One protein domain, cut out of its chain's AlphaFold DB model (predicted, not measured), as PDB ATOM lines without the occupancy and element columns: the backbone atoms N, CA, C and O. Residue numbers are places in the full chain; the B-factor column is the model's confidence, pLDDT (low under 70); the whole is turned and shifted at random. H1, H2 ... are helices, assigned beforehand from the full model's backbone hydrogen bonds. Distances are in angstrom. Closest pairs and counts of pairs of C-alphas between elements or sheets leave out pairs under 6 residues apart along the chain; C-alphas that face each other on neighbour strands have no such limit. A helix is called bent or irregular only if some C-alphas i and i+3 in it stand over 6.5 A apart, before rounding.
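Overview. This is residues 2 to 147 of the 461 residues of an uncharacterized protein of Thelohanellus kitauei (UniProt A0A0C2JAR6). The long helix H6 and its hairpin partner H7 stand in the middle of a stack of helix pairs: the hairpin of H3 and H4 is on one side, nearly in line with them, and H9 and H10, running opposite ways, cross them steeply on the other. H1 packs on H4 at the far side of the first hairpin, H2 reaches from H1 to the beginning of H6, and the short H5 and H8 are at the edges. The printed part has 146 residues with ten named helices, H1 to H10 in chain order, and no named strand: the class is all helix. It is compact, with a radius of gyration of the C-alphas of 14.9 A and spans of 42 by 37 by 25 A.

Along the chain. The longest helices by residues are H6, residues 61 to 78, 25.8 A from first to last C-alpha, and H9, residues 107 to 124, 25.6 A. H7 is residues 81 to 96, 22.7 A; C-alpha 81 is at (47.512, -50.647, -32.248). H10, residues 129 to 142, measures 21.8 A and ends at C-alpha 142 (33.326, -30.993, -29.938). H4, residues 35 to 49, measures 21.2 A. H1 is residues 2 to 9, beginning at C-alpha 2 (36.887, -70.030, -20.769); H2 is 11 to 19, H3 22 to 31, H5 53 to 58 and H8 99 to 102. H4 and H5 are irregular: C-alphas 36 and 39 are 7.3 A apart, and C-alphas 54 and 57 are 8.1 A apart.

Arrangement. H6 and H7 form a helical hairpin at a shallow tilt of 22 degrees, the closest C-alphas being those of Ile 75 and Cys 83, 6.0 A. H7 touches H4 at a shallow tilt of 15 degrees, the same way; the closest C-alphas, of Tyr 49 and Met 93, are 5.5 A apart. H3 and H4 form another helical hairpin, at 5 degrees, closest at Ile 31 and Ala 38 with C-alphas 6.2 A apart; H3, H4 and H7 make a bundle, helices side by side. H1 touches H4 at a shallow tilt of 17 degrees, the same way, with C-alphas 5 and 44 closest at 6.4 A. H2 touches H6 at a steep tilt of 55 degrees, C-alphas 19 and 63 being closest at 5.7 A. H9 touches H6 at a steep tilt of 47 degrees, with C-alphas 76 and 113 closest at 6.3 A. H10 touches H7 at a steep tilt of 54 degrees, C-alphas 88 and 130 being closest at 6.8 A, and touches H8, C-alphas 101 and 141 being closest at 7.4 A. H5 touches no helix but is near H2. In H1, H2, H3, H6, H7 and H9 every O i to N i+4 pair is within hydrogen-bond range; H4 has 9 of 11, H10 6 of 10, and H5 0 of 2, with 0 of 3 O i to N i+3 pairs; H8 is too short for an O i to N i+4 pair.

Size, cuts and confidence. The two C-alphas farthest apart, of Asp 36 and Ser 145, are 45.3 A apart. The printed part has no cut, and each link between successive helices is tight. Residues 122 to 127, of which 122 to 124 belong to H9, stand free. The mean pLDDT of the printed part is 92.2; residue 127 and residues 129 to 130 are under 70.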
ATOM      1  N   ASP A   2      38.325 -69.744 -20.889       92.75
ATOM      2  CA  ASP A   2      36.887 -70.030 -20.769       92.75
ATOM      3  C   ASP A   2      36.351 -69.795 -19.338       92.75
ATOM      4  O   ASP A   2      35.324 -69.144 -19.162       92.75
ATOM      5  N   SER A   3      37.109 -70.166 -18.298       94.12
ATOM      6  CA  SER A   3      36.772 -69.837 -16.900       94.12
ATOM      7  C   SER A   3      36.733 -68.327 -16.626       94.12
ATOM      8  O   SER A   3      35.876 -67.854 -15.882       94.12
ATOM      9  N   LEU A   4      37.634 -67.557 -17.251       93.56
ATOM     10  CA  LEU A   4      37.643 -66.096 -17.147       93.56
ATOM     11  C   LEU A   4      36.401 -65.502 -17.813       93.56
ATOM     12  O   LEU A   4      35.794 -64.604 -17.243       93.56
ATOM     13  N   MET A   5      36.002 -66.018 -18.980       93.94
ATOM     14  CA  MET A   5      34.779 -65.584 -19.656       93.94
ATOM     15  C   MET A   5      33.554 -65.826 -18.771       93.94
ATOM     16  O   MET A   5      32.781 -64.901 -18.546       93.94
ATOM     17  N   ILE A   6      33.409 -67.023 -18.198       95.19
ATOM     18  CA  ILE A   6      32.296 -67.339 -17.286       95.19
ATOM     19  C   ILE A   6      32.282 -66.374 -16.091       95.19
ATOM     20  O   ILE A   6      31.240 -65.811 -15.759       95.19
ATOM     21  N   CYS A   7      33.445 -66.129 -15.480       96.25
ATOM     22  CA  CYS A   7      33.572 -65.223 -14.342       96.25
ATOM     23  C   CYS A   7      33.235 -63.767 -14.708       96.25
ATOM     24  O   CYS A   7      32.438 -63.128 -14.022       96.25
ATOM     25  N   ALA A   8      33.813 -63.242 -15.788       94.00
ATOM     26  CA  ALA A   8      33.696 -61.836 -16.172       94.00
ATOM     27  C   ALA A   8      32.319 -61.475 -16.753       94.00
ATOM     28  O   ALA A   8      31.917 -60.313 -16.705       94.00
ATOM     29  N   LEU A   9      31.584 -62.455 -17.289       93.19
ATOM     30  CA  LEU A   9      30.227 -62.253 -17.806       93.19
ATOM     31  C   LEU A   9      29.155 -62.243 -16.710       93.19
ATOM     32  O   LEU A   9      28.036 -61.793 -16.963       93.19
ATOM     33  N   HIS A  10      29.484 -62.668 -15.487       94.62
ATOM     34  CA  HIS A  10      28.613 -62.458 -14.337       94.62
ATOM     35  C   HIS A  10      28.489 -60.954 -14.040       94.62
ATOM     36  O   HIS A  10      29.486 -60.240 -13.950       94.62
ATOM     37  N   GLN A  11      27.264 -60.445 -13.895       90.69
ATOM     38  CA  GLN A  11      27.026 -59.003 -14.013       90.69
ATOM     39  C   GLN A  11      27.746 -58.115 -12.973       90.69
ATOM     40  O   GLN A  11      28.310 -57.096 -13.378       90.69
ATOM     41  N   PRO A  12      27.788 -58.463 -11.673       92.44
ATOM     42  CA  PRO A  12      28.624 -57.761 -10.696       92.44
ATOM     43  C   PRO A  12      30.107 -57.722 -11.086       92.44
ATOM     44  O   PRO A  12      30.760 -56.686 -10.972       92.44
ATOM     45  N   ASN A  13      30.624 -58.830 -11.621       95.62
ATOM     46  CA  ASN A  13      32.022 -58.928 -12.030       95.62
ATOM     47  C   ASN A  13      32.281 -58.073 -13.268       95.62
ATOM     48  O   ASN A  13      33.295 -57.393 -13.331       95.62
ATOM     49  N   LYS A  14      31.346 -58.016 -14.219       95.25
ATOM     50  CA  LYS A  14      31.460 -57.159 -15.406       95.25
ATOM     51  C   LYS A  14      31.693 -55.690 -15.038       95.25
ATOM     52  O   LYS A  14      32.540 -55.037 -15.640       95.25
ATOM     53  N   ILE A  15      30.977 -55.184 -14.031       94.75
ATOM     54  CA  ILE A  15      31.168 -53.823 -13.506       94.75
ATOM     55  C   ILE A  15      32.566 -53.680 -12.900       94.75
ATOM     56  O   ILE A  15      33.282 -52.743 -13.249       94.75
ATOM     57  N   LEU A  16      32.983 -54.633 -12.059       95.69
ATOM     58  CA  LEU A  16      34.317 -54.638 -11.453       95.69
ATOM     59  C   LEU A  16      35.429 -54.629 -12.516       95.69
ATOM     60  O   LEU A  16      36.366 -53.843 -12.424       95.69
ATOM     61  N   PHE A  17      35.289 -55.433 -13.572       96.81
ATOM     62  CA  PHE A  17      36.243 -55.501 -14.681       96.81
ATOM     63  C   PHE A  17      36.392 -54.165 -15.416       96.81
ATOM     64  O   PHE A  17      37.480 -53.841 -15.887       96.81
ATOM     65  N   ILE A  18      35.319 -53.381 -15.518       96.31
ATOM     66  CA  ILE A  18      35.345 -52.061 -16.160       96.31
ATOM     67  C   ILE A  18      35.972 -51.021 -15.230       96.31
ATOM     68  O   ILE A  18      36.848 -50.266 -15.652       96.31
ATOM     69  N   VAL A  19      35.530 -50.986 -13.970       95.94
ATOM     70  CA  VAL A  19      35.946 -49.992 -12.968       95.94
ATOM     71  C   VAL A  19      37.417 -50.149 -12.581       95.94
ATOM     72  O   VAL A  19      38.085 -49.149 -12.334       95.94
ATOM     73  N   GLU A  20      37.935 -51.378 -12.583       97.12
ATOM     74  CA  GLU A  20      39.338 -51.681 -12.274       97.12
ATOM     75  C   GLU A  20      40.208 -51.856 -13.528       97.12
ATOM     76  O   GLU A  20      41.338 -52.333 -13.451       97.12
ATOM     77  N   ASN A  21      39.696 -51.469 -14.704       97.00
ATOM     78  CA  ASN A  21      40.423 -51.529 -15.976       97.00
ATOM     79  C   ASN A  21      41.001 -52.926 -16.297       97.00
ATOM     80  O   ASN A  21      42.056 -53.061 -16.924       97.00
ATOM     81  N   ALA A  22      40.326 -53.986 -15.847       97.19
ATOM     82  CA  ALA A  22      40.877 -55.336 -15.812       97.19
ATOM     83  C   ALA A  22      41.259 -55.842 -17.207       97.19
ATOM     84  O   ALA A  22      42.303 -56.463 -17.364       97.19
ATOM     85  N   MET A  23      40.468 -55.524 -18.239       97.38
ATOM     86  CA  MET A  23      40.769 -55.955 -19.611       97.38
ATOM     87  C   MET A  23      42.029 -55.303 -20.184       97.38
ATOM     88  O   MET A  23      42.721 -55.924 -20.985       97.38
ATOM     89  N   PHE A  24      42.355 -54.078 -19.765       97.12
ATOM     90  CA  PHE A  24      43.590 -53.409 -20.171       97.12
ATOM     91  C   PHE A  24      44.809 -54.024 -19.500       97.12
ATOM     92  O   PHE A  24      45.797 -54.308 -20.174       97.12
ATOM     93  N   TYR A  25      44.738 -54.299 -18.200       96.81
ATOM     94  CA  TYR A  25      45.812 -55.027 -17.527       96.81
ATOM     95  C   TYR A  25      45.966 -56.441 -18.087       96.81
ATOM     96  O   TYR A  25      47.079 -56.868 -18.371       96.81
ATOM     97  N   PHE A  26      44.855 -57.135 -18.331       95.31
ATOM     98  CA  PHE A  26      44.881 -58.478 -18.896       95.31
ATOM     99  C   PHE A  26      45.535 -58.512 -20.283       95.31
ATOM    100  O   PHE A  26      46.327 -59.406 -20.565       95.31
ATOM    101  N   TYR A  27      45.254 -57.512 -21.126       95.50
ATOM    102  CA  TYR A  27      45.932 -57.362 -22.411       95.50
ATOM    103  C   TYR A  27      47.453 -57.248 -22.237       95.50
ATOM    104  O   TYR A  27      48.185 -58.077 -22.773       95.50
ATOM    105  N   ASN A  28      47.911 -56.276 -21.441       94.19
ATOM    106  CA  ASN A  28      49.338 -55.962 -21.310       94.19
ATOM    107  C   ASN A  28      50.161 -57.067 -20.634       94.19
ATOM    108  O   ASN A  28      51.347 -57.176 -20.914       94.19
ATOM    109  N   TYR A  29      49.565 -57.852 -19.730       94.38
ATOM    110  CA  TYR A  29      50.295 -58.886 -18.986       94.38
ATOM    111  C   TYR A  29      50.206 -60.287 -19.592       94.38
ATOM    112  O   TYR A  29      51.035 -61.125 -19.257       94.38
ATOM    113  N   PHE A  30      49.192 -60.575 -20.414       91.62
ATOM    114  CA  PHE A  30      48.951 -61.944 -20.887       91.62
ATOM    115  C   PHE A  30      48.782 -62.045 -22.397       91.62
ATOM    116  O   PHE A  30      49.346 -62.942 -23.013       91.62
ATOM    117  N   ILE A  31      47.984 -61.169 -23.011       92.12
ATOM    118  CA  ILE A  31      47.604 -61.343 -24.422       92.12
ATOM    119  C   ILE A  31      48.764 -61.064 -25.368       92.12
ATOM    120  O   ILE A  31      48.873 -61.750 -26.381       92.12
ATOM    121  N   VAL A  32      49.643 -60.121 -25.017       89.38
ATOM    122  CA  VAL A  32      50.861 -59.828 -25.789       89.38
ATOM    123  C   VAL A  32      51.711 -61.091 -25.992       89.38
ATOM    124  O   VAL A  32      52.211 -61.316 -27.091       89.38
ATOM    125  N   ASP A  33      51.780 -61.964 -24.982       92.88
ATOM    126  CA  ASP A  33      52.583 -63.193 -25.012       92.88
ATOM    127  C   ASP A  33      51.790 -64.440 -25.456       92.88
ATOM    128  O   ASP A  33      52.350 -65.531 -25.573       92.88
ATOM    129  N   MET A  34      50.478 -64.312 -25.698       93.56
ATOM    130  CA  MET A  34      49.577 -65.439 -25.992       93.56
ATOM    131  C   MET A  34      48.663 -65.152 -27.198       93.56
ATOM    132  O   MET A  34      47.444 -65.001 -27.034       93.56
ATOM    133  N   PRO A  35      49.207 -65.117 -28.430       91.88
ATOM    134  CA  PRO A  35      48.456 -64.745 -29.633       91.88
ATOM    135  C   PRO A  35      47.269 -65.676 -29.925       91.88
ATOM    136  O   PRO A  35      46.224 -65.209 -30.383       91.88
ATOM    137  N   ASP A  36      47.365 -66.960 -29.566       95.50
ATOM    138  CA  ASP A  36      46.282 -67.944 -29.731       95.50
ATOM    139  C   ASP A  36      45.012 -67.577 -28.944       95.50
ATOM    140  O   ASP A  36      43.906 -68.029 -29.252       95.50
ATOM    141  N   LEU A  37      45.142 -66.727 -27.920       94.50
ATOM    142  CA  LEU A  37      44.027 -66.264 -27.098       94.50
ATOM    143  C   LEU A  37      43.441 -64.927 -27.568       94.50
ATOM    144  O   LEU A  37      42.380 -64.533 -27.069       94.50
ATOM    145  N   ALA A  38      44.070 -64.244 -28.529       93.62
ATOM    146  CA  ALA A  38      43.692 -62.894 -28.940       93.62
ATOM    147  C   ALA A  38      42.236 -62.820 -29.427       93.62
ATOM    148  O   ALA A  38      41.487 -61.926 -29.032       93.62
ATOM    149  N   GLN A  39      41.782 -63.790 -30.226       94.44
ATOM    150  CA  GLN A  39      40.400 -63.805 -30.718       94.44
ATOM    151  C   GLN A  39      39.384 -63.901 -29.568       94.44
ATOM    152  O   GLN A  39      38.450 -63.098 -29.501       94.44
ATOM    153  N   LYS A  40      39.583 -64.845 -28.638       95.62
ATOM    154  CA  LYS A  40      38.717 -65.010 -27.458       95.62
ATOM    155  C   LYS A  40      38.744 -63.764 -26.570       95.62
ATOM    156  O   LYS A  40      37.703 -63.356 -26.056       95.62
ATOM    157  N   PHE A  41      39.910 -63.138 -26.421       96.19
ATOM    158  CA  PHE A  41      40.067 -61.894 -25.675       96.19
ATOM    159  C   PHE A  41      39.227 -60.753 -26.259       96.19
ATOM    160  O   PHE A  41      38.499 -60.092 -25.519       96.19
ATOM    161  N   TRP A  42      39.270 -60.542 -27.577       95.38
ATOM    162  CA  TRP A  42      38.496 -59.472 -28.210       95.38
ATOM    163  C   TRP A  42      36.986 -59.687 -28.093       95.38
ATOM    164  O   TRP A  42      36.263 -58.733 -27.805       95.38
ATOM    165  N   ILE A  43      36.522 -60.933 -28.228       95.25
ATOM    166  CA  ILE A  43      35.116 -61.295 -27.987       95.25
ATOM    167  C   ILE A  43      34.724 -60.951 -26.545       95.25
ATOM    168  O   ILE A  43      33.703 -60.300 -26.316       95.25
ATOM    169  N   LEU A  44      35.557 -61.329 -25.573       96.50
ATOM    170  CA  LEU A  44      35.306 -61.041 -24.165       96.50
ATOM    171  C   LEU A  44      35.275 -59.529 -23.881       96.50
ATOM    172  O   LEU A  44      34.376 -59.061 -23.183       96.50
ATOM    173  N   CYS A  45      36.193 -58.748 -24.458       96.25
ATOM    174  CA  CYS A  45      36.187 -57.286 -24.366       96.25
ATOM    175  C   CYS A  45      34.861 -56.692 -24.849       96.25
ATOM    176  O   CYS A  45      34.247 -55.890 -24.144       96.25
ATOM    177  N   GLU A  46      34.392 -57.082 -26.033       94.94
ATOM    178  CA  GLU A  46      33.132 -56.570 -26.582       94.94
ATOM    179  C   GLU A  46      31.931 -56.928 -25.706       94.94
ATOM    180  O   GLU A  46      31.049 -56.088 -25.501       94.94
ATOM    181  N   GLN A  47      31.920 -58.134 -25.136       95.62
ATOM    182  CA  GLN A  47      30.875 -58.563 -24.212       95.62
ATOM    183  C   GLN A  47      30.921 -57.787 -22.892       95.62
ATOM    184  O   GLN A  47      29.870 -57.325 -22.444       95.62
ATOM    185  N   ILE A  48      32.101 -57.583 -22.293       94.38
ATOM    186  CA  ILE A  48      32.282 -56.818 -21.045       94.38
ATOM    187  C   ILE A  48      31.889 -55.353 -21.246       94.38
ATOM    188  O   ILE A  48      31.098 -54.800 -20.489       94.38
ATOM    189  N   TYR A  49      32.354 -54.719 -22.314       95.31
ATOM    190  CA  TYR A  49      32.030 -53.321 -22.592       95.31
ATOM    191  C   TYR A  49      30.634 -53.138 -23.215       95.31
ATOM    192  O   TYR A  49      30.112 -52.023 -23.284       95.31
ATOM    193  N   GLY A  50      29.980 -54.225 -23.633       93.88
ATOM    194  CA  GLY A  50      28.567 -54.321 -24.011       93.88
ATOM    195  C   GLY A  50      27.613 -54.246 -22.820       93.88
ATOM    196  O   GLY A  50      26.820 -55.161 -22.616       93.88
ATOM    197  N   LEU A  51      27.724 -53.215 -21.983       92.31
ATOM    198  CA  LEU A  51      26.806 -52.999 -20.862       92.31
ATOM    199  C   LEU A  51      25.411 -52.567 -21.334       92.31
ATOM    200  O   LEU A  51      25.277 -51.795 -22.283       92.31
ATOM    201  N   ASP A  52      24.388 -53.037 -20.619       91.38
ATOM    202  CA  ASP A  52      23.000 -52.595 -20.776       91.38
ATOM    203  C   ASP A  52      22.853 -51.144 -20.271       91.38
ATOM    204  O   ASP A  52      23.177 -50.891 -19.103       91.38
ATOM    205  N   PRO A  53      22.346 -50.207 -21.098       89.12
ATOM    206  CA  PRO A  53      22.076 -48.828 -20.691       89.12
ATOM    207  C   PRO A  53      21.216 -48.650 -19.445       89.12
ATOM    208  O   PRO A  53      21.298 -47.621 -18.781       89.12
ATOM    209  N   ARG A  54      20.413 -49.652 -19.081       89.00
ATOM    210  CA  ARG A  54      19.549 -49.607 -17.893       89.00
ATOM    211  C   ARG A  54      20.295 -49.864 -16.578       89.00
ATOM    212  O   ARG A  54      19.710 -49.708 -15.511       89.00
ATOM    213  N   LYS A  55      21.566 -50.284 -16.624       85.81
ATOM    214  CA  LYS A  55      22.349 -50.722 -15.449       85.81
ATOM    215  C   LYS A  55      23.548 -49.814 -15.133       85.81
ATOM    216  O   LYS A  55      24.509 -50.255 -14.507       85.81
ATOM    217  N   THR A  56      23.505 -48.556 -15.565       79.44
ATOM    218  CA  THR A  56      24.616 -47.588 -15.467       79.44
ATOM    219  C   THR A  56      24.885 -47.039 -14.075       79.44
ATOM    220  O   THR A  56      26.003 -46.605 -13.818       79.44
ATOM    221  N   TYR A  57      23.909 -47.097 -13.165       79.25
ATOM    222  CA  TYR A  57      23.960 -46.457 -11.841       79.25
ATOM    223  C   TYR A  57      25.086 -46.954 -10.914       79.25
ATOM    224  O   TYR A  57      25.309 -46.387  -9.851       79.25
ATOM    225  N   THR A  58      25.798 -48.012 -11.300       87.94
ATOM    226  CA  THR A  58      26.891 -48.607 -10.519       87.94
ATOM    227  C   THR A  58      28.284 -48.137 -10.942       87.94
ATOM    228  O   THR A  58      29.259 -48.430 -10.252       87.94
ATOM    229  N   LEU A  59      28.415 -47.424 -12.067       94.12
ATOM    230  CA  LEU A  59      29.719 -47.007 -12.579       94.12
ATOM    231  C   LEU A  59      30.167 -45.678 -11.958       94.12
ATOM    232  O   LEU A  59      29.498 -44.656 -12.076       94.12
ATOM    233  N   SER A  60      31.345 -45.684 -11.331       94.69
ATOM    234  CA  SER A  60      31.968 -44.472 -10.794       94.69
ATOM    235  C   SER A  60      32.632 -43.665 -11.913       94.69
ATOM    236  O   SER A  60      33.629 -44.107 -12.486       94.69
ATOM    237  N   GLN A  61      32.130 -42.454 -12.186       95.06
ATOM    238  CA  GLN A  61      32.725 -41.519 -13.157       95.06
ATOM    239  C   GLN A  61      34.222 -41.291 -12.897       95.06
ATOM    240  O   GLN A  61      35.032 -41.331 -13.819       95.06
ATOM    241  N   HIS A  62      34.610 -41.119 -11.629       96.25
ATOM    242  CA  HIS A  62      36.005 -40.915 -11.241       96.25
ATOM    243  C   HIS A  62      36.900 -42.086 -11.671       96.25
ATOM    244  O   HIS A  62      37.947 -41.880 -12.287       96.25
ATOM    245  N   LYS A  63      36.458 -43.324 -11.415       96.88
ATOM    246  CA  LYS A  63      37.175 -44.529 -11.846       96.88
ATOM    247  C   LYS A  63      37.215 -44.644 -13.368       96.88
ATOM    248  O   LYS A  63      38.281 -44.901 -13.919       96.88
ATOM    249  N   LEU A  64      36.108 -44.356 -14.058       96.88
ATOM    250  CA  LEU A  64      36.070 -44.370 -15.523       96.88
ATOM    251  C   LEU A  64      37.062 -43.370 -16.145       96.88
ATOM    252  O   LEU A  64      37.719 -43.701 -17.138       96.88
ATOM    253  N   THR A  65      37.202 -42.179 -15.554       96.75
ATOM    254  CA  THR A  65      38.213 -41.179 -15.928       96.75
ATOM    255  C   THR A  65      39.631 -41.699 -15.698       96.75
ATOM    256  O   THR A  65      40.489 -41.525 -16.566       96.75
ATOM    257  N   ILE A  66      39.901 -42.349 -14.560       96.94
ATOM    258  CA  ILE A  66      41.214 -42.950 -14.279       96.94
ATOM    259  C   ILE A  66      41.553 -43.999 -15.343       96.94
ATOM    260  O   ILE A  66      42.626 -43.912 -15.943       96.94
ATOM    261  N   CYS A  67      40.636 -44.924 -15.640       97.38
ATOM    262  CA  CYS A  67      40.833 -45.952 -16.666       97.38
ATOM    263  C   CYS A  67      41.132 -45.329 -18.039       97.38
ATOM    264  O   CYS A  67      42.091 -45.719 -18.706       97.38
ATOM    265  N   LEU A  68      40.367 -44.304 -18.438       97.12
ATOM    266  CA  LEU A  68      40.579 -43.589 -19.700       97.12
ATOM    267  C   LEU A  68      41.970 -42.934 -19.766       97.12
ATOM    268  O   LEU A  68      42.674 -43.045 -20.773       97.12
ATOM    269  N   ASN A  69      42.395 -42.278 -18.686       96.44
ATOM    270  CA  ASN A  69      43.705 -41.632 -18.598       96.44
ATOM    271  C   ASN A  69      44.859 -42.646 -18.617       96.44
ATOM    272  O   ASN A  69      45.902 -42.377 -19.217       96.44
ATOM    273  N   GLN A  70      44.680 -43.813 -17.992       96.31
ATOM    274  CA  GLN A  70      45.652 -44.906 -18.029       96.31
ATOM    275  C   GLN A  70      45.803 -45.463 -19.449       96.31
ATOM    276  O   GLN A  70      46.924 -45.505 -19.957       96.31
ATOM    277  N   MET A  71      44.692 -45.813 -20.111       96.69
ATOM    278  CA  MET A  71      44.709 -46.337 -21.484       96.69
ATOM    279  C   MET A  71      45.339 -45.337 -22.463       96.69
ATOM    280  O   MET A  71      46.231 -45.696 -23.227       96.69
ATOM    281  N   THR A  72      44.921 -44.067 -22.419       96.38
ATOM    282  CA  THR A  72      45.470 -43.023 -23.306       96.38
ATOM    283  C   THR A  72      46.958 -42.786 -23.059       96.38
ATOM    284  O   THR A  72      47.730 -42.696 -24.010       96.38
ATOM    285  N   THR A  73      47.395 -42.748 -21.796       95.75
ATOM    286  CA  THR A  73      48.819 -42.595 -21.455       95.75
ATOM    287  C   THR A  73      49.645 -43.783 -21.940       95.75
ATOM    288  O   THR A  73      50.755 -43.582 -22.430       95.75
ATOM    289  N   ALA A  74      49.126 -45.005 -21.825       95.38
ATOM    290  CA  ALA A  74      49.809 -46.192 -22.318       95.38
ATOM    291  C   ALA A  74      49.954 -46.174 -23.842       95.38
ATOM    292  O   ALA A  74      51.066 -46.339 -24.328       95.38
ATOM    293  N   ILE A  75      48.888 -45.853 -24.583       94.69
ATOM    294  CA  ILE A  75      48.943 -45.732 -26.051       94.69
ATOM    295  C   ILE A  75      49.965 -44.678 -26.481       94.69
ATOM    296  O   ILE A  75      50.754 -44.928 -27.387       94.69
ATOM    297  N   CYS A  76      50.007 -43.521 -25.816       93.81
ATOM    298  CA  CYS A  76      51.001 -42.495 -26.131       93.81
ATOM    299  C   CYS A  76      52.448 -42.972 -25.905       93.81
ATOM    300  O   CYS A  76      53.353 -42.486 -26.583       93.81
ATOM    301  N   LYS A  77      52.673 -43.898 -24.964       94.69
ATOM    302  CA  LYS A  77      53.998 -44.460 -24.666       94.69
ATOM    303  C   LYS A  77      54.381 -45.589 -25.621       94.69
ATOM    304  O   LYS A  77      55.483 -45.562 -26.157       94.69
ATOM    305  N   THR A  78      53.499 -46.567 -25.819       94.25
ATOM    306  CA  THR A  78      53.809 -47.798 -26.566       94.25
ATOM    307  C   THR A  78      53.550 -47.663 -28.062       94.25
ATOM    308  O   THR A  78      54.207 -48.322 -28.860       94.25
ATOM    309  N   LYS A  79      52.610 -46.790 -28.455       92.12
ATOM    310  CA  LYS A  79      52.093 -46.654 -29.828       92.12
ATOM    311  C   LYS A  79      51.521 -47.964 -30.393       92.12
ATOM    312  O   LYS A  79      51.446 -48.131 -31.608       92.12
ATOM    313  N   GLU A  80      51.099 -48.880 -29.521       91.88
ATOM    314  CA  GLU A  80      50.517 -50.162 -29.918       91.88
ATOM    315  C   GLU A  80      49.085 -50.010 -30.456       91.88
ATOM    316  O   GLU A  80      48.218 -49.356 -29.862       91.88
ATOM    317  N   GLU A  81      48.819 -50.664 -31.585       90.31
ATOM    318  CA  GLU A  81      47.512 -50.647 -32.248       90.31
ATOM    319  C   GLU A  81      46.435 -51.360 -31.424       90.31
ATOM    320  O   GLU A  81      45.313 -50.867 -31.309       90.31
ATOM    321  N   ASP A  82      46.774 -52.477 -30.788       91.56
ATOM    322  CA  ASP A  82      45.834 -53.248 -29.976       91.56
ATOM    323  C   ASP A  82      45.383 -52.478 -28.724       91.56
ATOM    324  O   ASP A  82      44.197 -52.477 -28.382       91.56
ATOM    325  N   CYS A  83      46.277 -51.703 -28.101       93.31
ATOM    326  CA  CYS A  83      45.887 -50.764 -27.048       93.31
ATOM    327  C   CYS A  83      44.877 -49.727 -27.570       93.31
ATOM    328  O   CYS A  83      43.890 -49.415 -26.896       93.31
ATOM    329  N   SER A  84      45.078 -49.229 -28.796       91.44
ATOM    330  CA  SER A  84      44.147 -48.299 -29.449       91.44
ATOM    331  C   SER A  84      42.788 -48.958 -29.706       91.44
ATOM    332  O   SER A  84      41.750 -48.363 -29.413       91.44
ATOM    333  N   ARG A  85      42.767 -50.216 -30.162       92.12
ATOM    334  CA  ARG A  85      41.539 -51.015 -30.314       92.12
ATOM    335  C   ARG A  85      40.792 -51.170 -28.992       92.12
ATOM    336  O   ARG A  85      39.573 -50.991 -28.963       92.12
ATOM    337  N   LEU A  86      41.493 -51.462 -27.900       95.00
ATOM    338  CA  LEU A  86      40.869 -51.598 -26.586       95.00
ATOM    339  C   LEU A  86      40.264 -50.275 -26.098       95.00
ATOM    340  O   LEU A  86      39.105 -50.255 -25.671       95.00
ATOM    341  N   LEU A  87      40.994 -49.164 -26.247       95.06
ATOM    342  CA  LEU A  87      40.476 -47.825 -25.956       95.06
ATOM    343  C   LEU A  87      39.215 -47.520 -26.779       95.06
ATOM    344  O   LEU A  87      38.257 -46.960 -26.251       95.06
ATOM    345  N   MET A  88      39.171 -47.921 -28.049       93.00
ATOM    346  CA  MET A  88      37.993 -47.725 -28.900       93.00
ATOM    347  C   MET A  88      36.764 -48.493 -28.410       93.00
ATOM    348  O   MET A  88      35.649 -47.960 -28.435       93.00
ATOM    349  N   ILE A  89      36.943 -49.732 -27.946       94.62
ATOM    350  CA  ILE A  89      35.854 -50.518 -27.352       94.62
ATOM    351  C   ILE A  89      35.364 -49.833 -26.065       94.62
ATOM    352  O   ILE A  89      34.152 -49.682 -25.876       94.62
ATOM    353  N   TYR A  90      36.293 -49.354 -25.235       96.44
ATOM    354  CA  TYR A  90      36.001 -48.637 -23.995       96.44
ATOM    355  C   TYR A  90      35.235 -47.326 -24.238       96.44
ATOM    356  O   TYR A  90      34.158 -47.119 -23.682       96.44
ATOM    357  N   LEU A  91      35.714 -46.465 -25.138       95.56
ATOM    358  CA  LEU A  91      35.045 -45.208 -25.491       95.56
ATOM    359  C   LEU A  91      33.667 -45.435 -26.107       95.56
ATOM    360  O   LEU A  91      32.747 -44.658 -25.869       95.56
ATOM    361  N   ASN A  92      33.491 -46.508 -26.878       93.56
ATOM    362  CA  ASN A  92      32.179 -46.858 -27.407       93.56
ATOM    363  C   ASN A  92      31.205 -47.292 -26.301       93.56
ATOM    364  O   ASN A  92      30.005 -47.034 -26.404       93.56
ATOM    365  N   MET A  93      31.692 -47.947 -25.245       95.88
ATOM    366  CA  MET A  93      30.886 -48.173 -24.046       95.88
ATOM    367  C   MET A  93      30.490 -46.836 -23.425       95.88
ATOM    368  O   MET A  93      29.294 -46.578 -23.323       95.88
ATOM    369  N   LEU A  94      31.449 -45.949 -23.150       95.62
ATOM    370  CA  LEU A  94      31.170 -44.630 -22.568       95.62
ATOM    371  C   LEU A  94      30.165 -43.815 -23.391       95.62
ATOM    372  O   LEU A  94      29.252 -43.216 -22.832       95.62
ATOM    373  N   HIS A  95      30.296 -43.839 -24.718       93.94
ATOM    374  CA  HIS A  95      29.365 -43.198 -25.640       93.94
ATOM    375  C   HIS A  95      27.941 -43.746 -25.496       93.94
ATOM    376  O   HIS A  95      27.003 -42.975 -25.306       93.94
ATOM    377  N   ARG A  96      27.764 -45.075 -25.547       92.88
ATOM    378  CA  ARG A  96      26.439 -45.707 -25.407       92.88
ATOM    379  C   ARG A  96      25.791 -45.409 -24.060       92.88
ATOM    380  O   ARG A  96      24.573 -45.296 -23.994       92.88
ATOM    381  N   GLN A  97      26.610 -45.275 -23.021       93.94
ATOM    382  CA  GLN A  97      26.164 -44.950 -21.670       93.94
ATOM    383  C   GLN A  97      26.005 -43.447 -21.414       93.94
ATOM    384  O   GLN A  97      25.670 -43.070 -20.299       93.94
ATOM    385  N   ARG A  98      26.253 -42.590 -22.416       93.56
ATOM    386  CA  ARG A  98      26.248 -41.119 -22.295       93.56
ATOM    387  C   ARG A  98      27.222 -40.562 -21.246       93.56
ATOM    388  O   ARG A  98      27.199 -39.373 -20.966       93.56
ATOM    389  N   PHE A  99      28.159 -41.376 -20.754       94.19
ATOM    390  CA  PHE A  99      29.175 -40.935 -19.797       94.19
ATOM    391  C   PHE A  99      30.190 -39.991 -20.400       94.19
ATOM    392  O   PHE A  99      30.851 -39.284 -19.650       94.19
ATOM    393  N   LEU A 100      30.359 -39.989 -21.729       93.69
ATOM    394  CA  LEU A 100      31.332 -39.103 -22.347       93.69
ATOM    395  C   LEU A 100      31.136 -37.686 -21.806       93.69
ATOM    396  O   LEU A 100      32.128 -37.144 -21.323       93.69
ATOM    397  N   ASP A 101      29.910 -37.153 -21.810       90.88
ATOM    398  CA  ASP A 101      29.585 -35.771 -21.422       90.88
ATOM    399  C   ASP A 101      29.962 -35.391 -19.996       90.88
ATOM    400  O   ASP A 101      30.334 -34.248 -19.743       90.88
ATOM    401  N   GLU A 102      29.998 -36.372 -19.107       92.38
ATOM    402  CA  GLU A 102      30.276 -36.191 -17.686       92.38
ATOM    403  C   GLU A 102      31.771 -36.342 -17.358       92.38
ATOM    404  O   GLU A 102      32.261 -35.836 -16.347       92.38
ATOM    405  N   LEU A 103      32.526 -37.044 -18.208       93.31
ATOM    406  CA  LEU A 103      33.925 -37.358 -17.939       93.31
ATOM    407  C   LEU A 103      34.847 -36.187 -18.281       93.31
ATOM    408  O   LEU A 103      34.897 -35.711 -19.418       93.31
ATOM    409  N   LYS A 104      35.672 -35.816 -17.297       92.25
ATOM    410  CA  LYS A 104      36.800 -34.892 -17.455       92.25
ATOM    411  C   LYS A 104      38.067 -35.685 -17.760       92.25
ATOM    412  O   LYS A 104      38.506 -36.488 -16.939       92.25
ATOM    413  N   PHE A 105      38.656 -35.471 -18.930       93.00
ATOM    414  CA  PHE A 105      39.926 -36.082 -19.327       93.00
ATOM    415  C   PHE A 105      40.745 -35.117 -20.186       93.00
ATOM    416  O   PHE A 105      40.236 -34.118 -20.689       93.00
ATOM    417  N   ASN A 106      42.042 -35.396 -20.323       94.00
ATOM    418  CA  ASN A 106      42.950 -34.523 -21.060       94.00
ATOM    419  C   ASN A 106      42.713 -34.657 -22.578       94.00
ATOM    420  O   ASN A 106      43.082 -35.666 -23.186       94.00
ATOM    421  N   LEU A 107      42.100 -33.631 -23.176       94.62
ATOM    422  CA  LEU A 107      41.741 -33.613 -24.597       94.62
ATOM    423  C   LEU A 107      42.963 -33.565 -25.523       94.62
ATOM    424  O   LEU A 107      42.912 -34.158 -26.595       94.62
ATOM    425  N   ASP A 108      44.080 -32.961 -25.111       95.88
ATOM    426  CA  ASP A 108      45.312 -32.929 -25.913       95.88
ATOM    427  C   ASP A 108      45.976 -34.309 -26.004       95.88
ATOM    428  O   ASP A 108      46.423 -34.737 -27.074       95.88
ATOM    429  N   LYS A 109      45.988 -35.063 -24.899       95.31
ATOM    430  CA  LYS A 109      46.420 -36.469 -24.900       95.31
ATOM    431  C   LYS A 109      45.494 -37.314 -25.764       95.31
ATOM    432  O   LYS A 109      45.967 -38.141 -26.540       95.31
ATOM    433  N   PHE A 110      44.185 -37.092 -25.668       95.81
ATOM    434  CA  PHE A 110      43.222 -37.803 -26.503       95.81
ATOM    435  C   PHE A 110      43.370 -37.460 -27.997       95.81
ATOM    436  O   PHE A 110      43.300 -38.345 -28.854       95.81
ATOM    437  N   TYR A 111      43.671 -36.203 -28.320       96.69
ATOM    438  CA  TYR A 111      44.046 -35.776 -29.665       96.69
ATOM    439  C   TYR A 111      45.356 -36.425 -30.131       96.69
ATOM    440  O   TYR A 111      45.435 -36.893 -31.260       96.69
ATOM    441  N   THR A 112      46.353 -36.576 -29.261       96.19
ATOM    442  CA  THR A 112      47.593 -37.299 -29.602       96.19
ATOM    443  C   THR A 112      47.303 -38.751 -29.994       96.19
ATOM    444  O   THR A 112      47.784 -39.229 -31.020       96.19
ATOM    445  N   VAL A 113      46.446 -39.440 -29.234       95.19
ATOM    446  CA  VAL A 113      45.980 -40.791 -29.590       95.19
ATOM    447  C   VAL A 113      45.213 -40.784 -30.916       95.19
ATOM    448  O   VAL A 113      45.377 -41.684 -31.735       95.19
ATOM    449  N   THR A 114      44.419 -39.744 -31.167       95.62
ATOM    450  CA  THR A 114      43.681 -39.568 -32.425       95.62
ATOM    451  C   THR A 114      44.598 -39.476 -33.631       95.62
ATOM    452  O   THR A 114      44.345 -40.143 -34.631       95.62
ATOM    453  N   VAL A 115      45.675 -38.698 -33.525       95.62
ATOM    454  CA  VAL A 115      46.699 -38.580 -34.568       95.62
ATOM    455  C   VAL A 115      47.291 -39.953 -34.880       95.62
ATOM    456  O   VAL A 115      47.280 -40.363 -36.037       95.62
ATOM    457  N   LEU A 116      47.710 -40.706 -33.854       93.94
ATOM    458  CA  LEU A 116      48.277 -42.050 -34.028       93.94
ATOM    459  C   LEU A 116      47.304 -42.998 -34.743       93.94
ATOM    460  O   LEU A 116      47.688 -43.693 -35.680       93.94
ATOM    461  N   ILE A 117      46.035 -42.997 -34.334       91.44
ATOM    462  CA  ILE A 117      44.966 -43.816 -34.924       91.44
ATOM    463  C   ILE A 117      44.751 -43.460 -36.405       91.44
ATOM    464  O   ILE A 117      44.668 -44.357 -37.247       91.44
ATOM    465  N   VAL A 118      44.686 -42.168 -36.739       93.00
ATOM    466  CA  VAL A 118      44.509 -41.702 -38.125       93.00
ATOM    467  C   VAL A 118      45.723 -42.052 -38.987       93.00
ATOM    468  O   VAL A 118      45.557 -42.551 -40.101       93.00
ATOM    469  N   GLU A 119      46.940 -41.866 -38.478       92.06
ATOM    470  CA  GLU A 119      48.171 -42.230 -39.188       92.06
ATOM    471  C   GLU A 119      48.283 -43.739 -39.433       92.06
ATOM    472  O   GLU A 119      48.676 -44.164 -40.523       92.06
ATOM    473  N   LEU A 120      47.919 -44.567 -38.449       89.25
ATOM    474  CA  LEU A 120      47.896 -46.023 -38.597       89.25
ATOM    475  C   LEU A 120      46.896 -46.455 -39.674       89.25
ATOM    476  O   LEU A 120      47.243 -47.262 -40.542       89.25
ATOM    477  N   HIS A 121      45.691 -45.879 -39.664       88.38
ATOM    478  CA  HIS A 121      44.689 -46.126 -40.699       88.38
ATOM    479  C   HIS A 121      45.213 -45.754 -42.090       88.38
ATOM    480  O   HIS A 121      45.147 -46.561 -43.021       88.38
ATOM    481  N   ALA A 122      45.803 -44.563 -42.211       88.69
ATOM    482  CA  ALA A 122      46.372 -44.065 -43.453       88.69
ATOM    483  C   ALA A 122      47.484 -44.967 -44.016       88.69
ATOM    484  O   ALA A 122      47.574 -45.137 -45.231       88.69
ATOM    485  N   ARG A 123      48.319 -45.565 -43.154       87.38
ATOM    486  CA  ARG A 123      49.403 -46.471 -43.573       87.38
ATOM    487  C   ARG A 123      48.899 -47.837 -44.021       87.38
ATOM    488  O   ARG A 123      49.411 -48.378 -44.996       87.38
ATOM    489  N   LYS A 124      47.937 -48.415 -43.299       87.00
ATOM    490  CA  LYS A 124      47.507 -49.803 -43.530       87.00
ATOM    491  C   LYS A 124      46.432 -49.944 -44.604       87.00
ATOM    492  O   LYS A 124      46.208 -51.055 -45.069       87.00
ATOM    493  N   ASN A 125      45.761 -48.851 -44.986       78.19
ATOM    494  CA  ASN A 125      44.619 -48.858 -45.915       78.19
ATOM    495  C   ASN A 125      43.553 -49.917 -45.560       78.19
ATOM    496  O   ASN A 125      42.841 -50.439 -46.414       78.19
ATOM    497  N   SER A 126      43.492 -50.288 -44.287       74.19
ATOM    498  CA  SER A 126      42.679 -51.384 -43.784       74.19
ATOM    499  C   SER A 126      41.347 -50.832 -43.300       74.19
ATOM    500  O   SER A 126      41.320 -49.919 -42.463       74.19
ATOM    501  N   GLU A 127      40.251 -51.410 -43.789       64.44
ATOM    502  CA  GLU A 127      38.871 -51.084 -43.412       64.44
ATOM    503  C   GLU A 127      38.529 -51.549 -41.983       64.44
ATOM    504  O   GLU A 127      37.598 -52.324 -41.762       64.44
ATOM    505  N   TYR A 128      39.265 -51.103 -40.964       70.25
ATOM    506  CA  TYR A 128      38.853 -51.418 -39.600       70.25
ATOM    507  C   TYR A 128      37.587 -50.630 -39.255       70.25
ATOM    508  O   TYR A 128      37.603 -49.411 -39.073       70.25
ATOM    509  N   LEU A 129      36.491 -51.368 -39.073       66.44
ATOM    510  CA  LEU A 129      35.192 -50.883 -38.591       66.44
ATOM    511  C   LEU A 129      35.283 -50.053 -37.300       66.44
ATOM    512  O   LEU A 129      34.395 -49.252 -37.009       66.44
ATOM    513  N   LEU A 130      36.354 -50.235 -36.522       67.00
ATOM    514  CA  LEU A 130      36.614 -49.489 -35.296       67.00
ATOM    515  C   LEU A 130      36.812 -47.991 -35.562       67.00
ATOM    516  O   LEU A 130      36.317 -47.181 -34.776       67.00
ATOM    517  N   TYR A 131      37.416 -47.608 -36.694       76.69
ATOM    518  CA  TYR A 131      37.632 -46.198 -37.038       76.69
ATOM    519  C   TYR A 131      36.319 -45.444 -37.260       76.69
ATOM    520  O   TYR A 131      36.240 -44.261 -36.954       76.69
ATOM    521  N   LEU A 132      35.242 -46.127 -37.663       80.94
ATOM    522  CA  LEU A 132      33.931 -45.508 -37.908       80.94
ATOM    523  C   LEU A 132      33.239 -44.983 -36.641       80.94
ATOM    524  O   LEU A 132      32.241 -44.269 -36.720       80.94
ATOM    525  N   ARG A 133      33.717 -45.362 -35.451       88.81
ATOM    526  CA  ARG A 133      33.136 -44.902 -34.177       88.81
ATOM    527  C   ARG A 133      33.812 -43.648 -33.647       88.81
ATOM    528  O   ARG A 133      33.197 -42.886 -32.906       88.81
ATOM    529  N   PHE A 134      35.056 -43.422 -34.039       90.44
ATOM    530  CA  PHE A 134      35.862 -42.324 -33.535       90.44
ATOM    531  C   PHE A 134      35.361 -40.929 -33.939       90.44
ATOM    532  O   PHE A 134      35.288 -40.065 -33.064       90.44
ATOM    533  N   PRO A 135      34.883 -40.713 -35.182       94.31
ATOM    534  CA  PRO A 135      34.223 -39.470 -35.561       94.31
ATOM    535  C   PRO A 135      33.027 -39.135 -34.667       94.31
ATOM    536  O   PRO A 135      32.799 -37.970 -34.363       94.31
ATOM    537  N   LYS A 136      32.275 -40.144 -34.203       93.69
ATOM    538  CA  LYS A 136      31.113 -39.949 -33.319       93.69
ATOM    539  C   LYS A 136      31.523 -39.521 -31.913       93.69
ATOM    540  O   LYS A 136      30.901 -38.629 -31.352       93.69
ATOM    541  N   ILE A 137      32.585 -40.124 -31.375       94.44
ATOM    542  CA  ILE A 137      33.156 -39.738 -30.077       94.44
ATOM    543  C   ILE A 137      33.635 -38.284 -30.137       94.44
ATOM    544  O   ILE A 137      33.273 -37.483 -29.278       94.44
ATOM    545  N   TRP A 138      34.375 -37.919 -31.186       95.81
ATOM    546  CA  TRP A 138      34.819 -36.542 -31.386       95.81
ATOM    547  C   TRP A 138      33.675 -35.564 -31.623       95.81
ATOM    548  O   TRP A 138      33.728 -34.460 -31.100       95.81
ATOM    549  N   ASN A 139      32.623 -35.959 -32.338       94.31
ATOM    550  CA  ASN A 139      31.439 -35.122 -32.521       94.31
ATOM    551  C   ASN A 139      30.809 -34.737 -31.174       94.31
ATOM    552  O   ASN A 139      30.493 -33.576 -30.958       94.31
ATOM    553  N   ILE A 140      30.706 -35.690 -30.244       93.44
ATOM    554  CA  ILE A 140      30.187 -35.436 -28.892       93.44
ATOM    555  C   ILE A 140      31.118 -34.509 -28.117       93.44
ATOM    556  O   ILE A 140      30.667 -33.519 -27.553       93.44
ATOM    557  N   ILE A 141      32.423 -34.789 -28.129       93.75
ATOM    558  CA  ILE A 141      33.421 -33.950 -27.453       93.75
ATOM    559  C   ILE A 141      33.365 -32.512 -27.995       93.75
ATOM    560  O   ILE A 141      33.289 -31.568 -27.217       93.75
ATOM    561  N   LEU A 142      33.341 -32.320 -29.312       92.75
ATOM    562  CA  LEU A 142      33.326 -30.993 -29.938       92.75
ATOM    563  C   LEU A 142      31.983 -30.256 -29.823       92.75
ATOM    564  O   LEU A 142      31.905 -29.100 -30.235       92.75
ATOM    565  N   ASN A 143      30.929 -30.913 -29.336       90.62
ATOM    566  CA  ASN A 143      29.608 -30.312 -29.148       90.62
ATOM    567  C   ASN A 143      29.338 -29.911 -27.689       90.62
ATOM    568  O   ASN A 143      28.271 -29.368 -27.406       90.62
ATOM    569  N   ARG A 144      30.266 -30.142 -26.749       89.88
ATOM    570  CA  ARG A 144      30.062 -29.716 -25.355       89.88
ATOM    571  C   ARG A 144      30.328 -28.238 -25.167       89.88
ATOM    572  O   ARG A 144      31.353 -27.730 -25.605       89.88
ATOM    573  N   SER A 145      29.459 -27.601 -24.389       82.00
ATOM    574  CA  SER A 145      29.601 -26.209 -23.959       82.00
ATOM    575  C   SER A 145      30.855 -25.957 -23.117       82.00
ATOM    576  O   SER A 145      31.439 -24.884 -23.207       82.00
ATOM    577  N   GLU A 146      31.284 -26.933 -22.311       84.38
ATOM    578  CA  GLU A 146      32.440 -26.798 -21.411       84.38
ATOM    579  C   GLU A 146      33.789 -27.101 -22.085       84.38
ATOM    580  O   GLU A 146      34.845 -26.893 -21.483       84.38
ATOM    581  N   ASN A 147      33.793 -27.614 -23.320       70.81
ATOM    582  CA  ASN A 147      35.027 -28.080 -23.944       70.81
ATOM    583  C   ASN A 147      35.778 -26.948 -24.651       70.81
ATOM    584  O   ASN A 147      35.292 -26.331 -25.591       70.81
TER     585      ASN A 147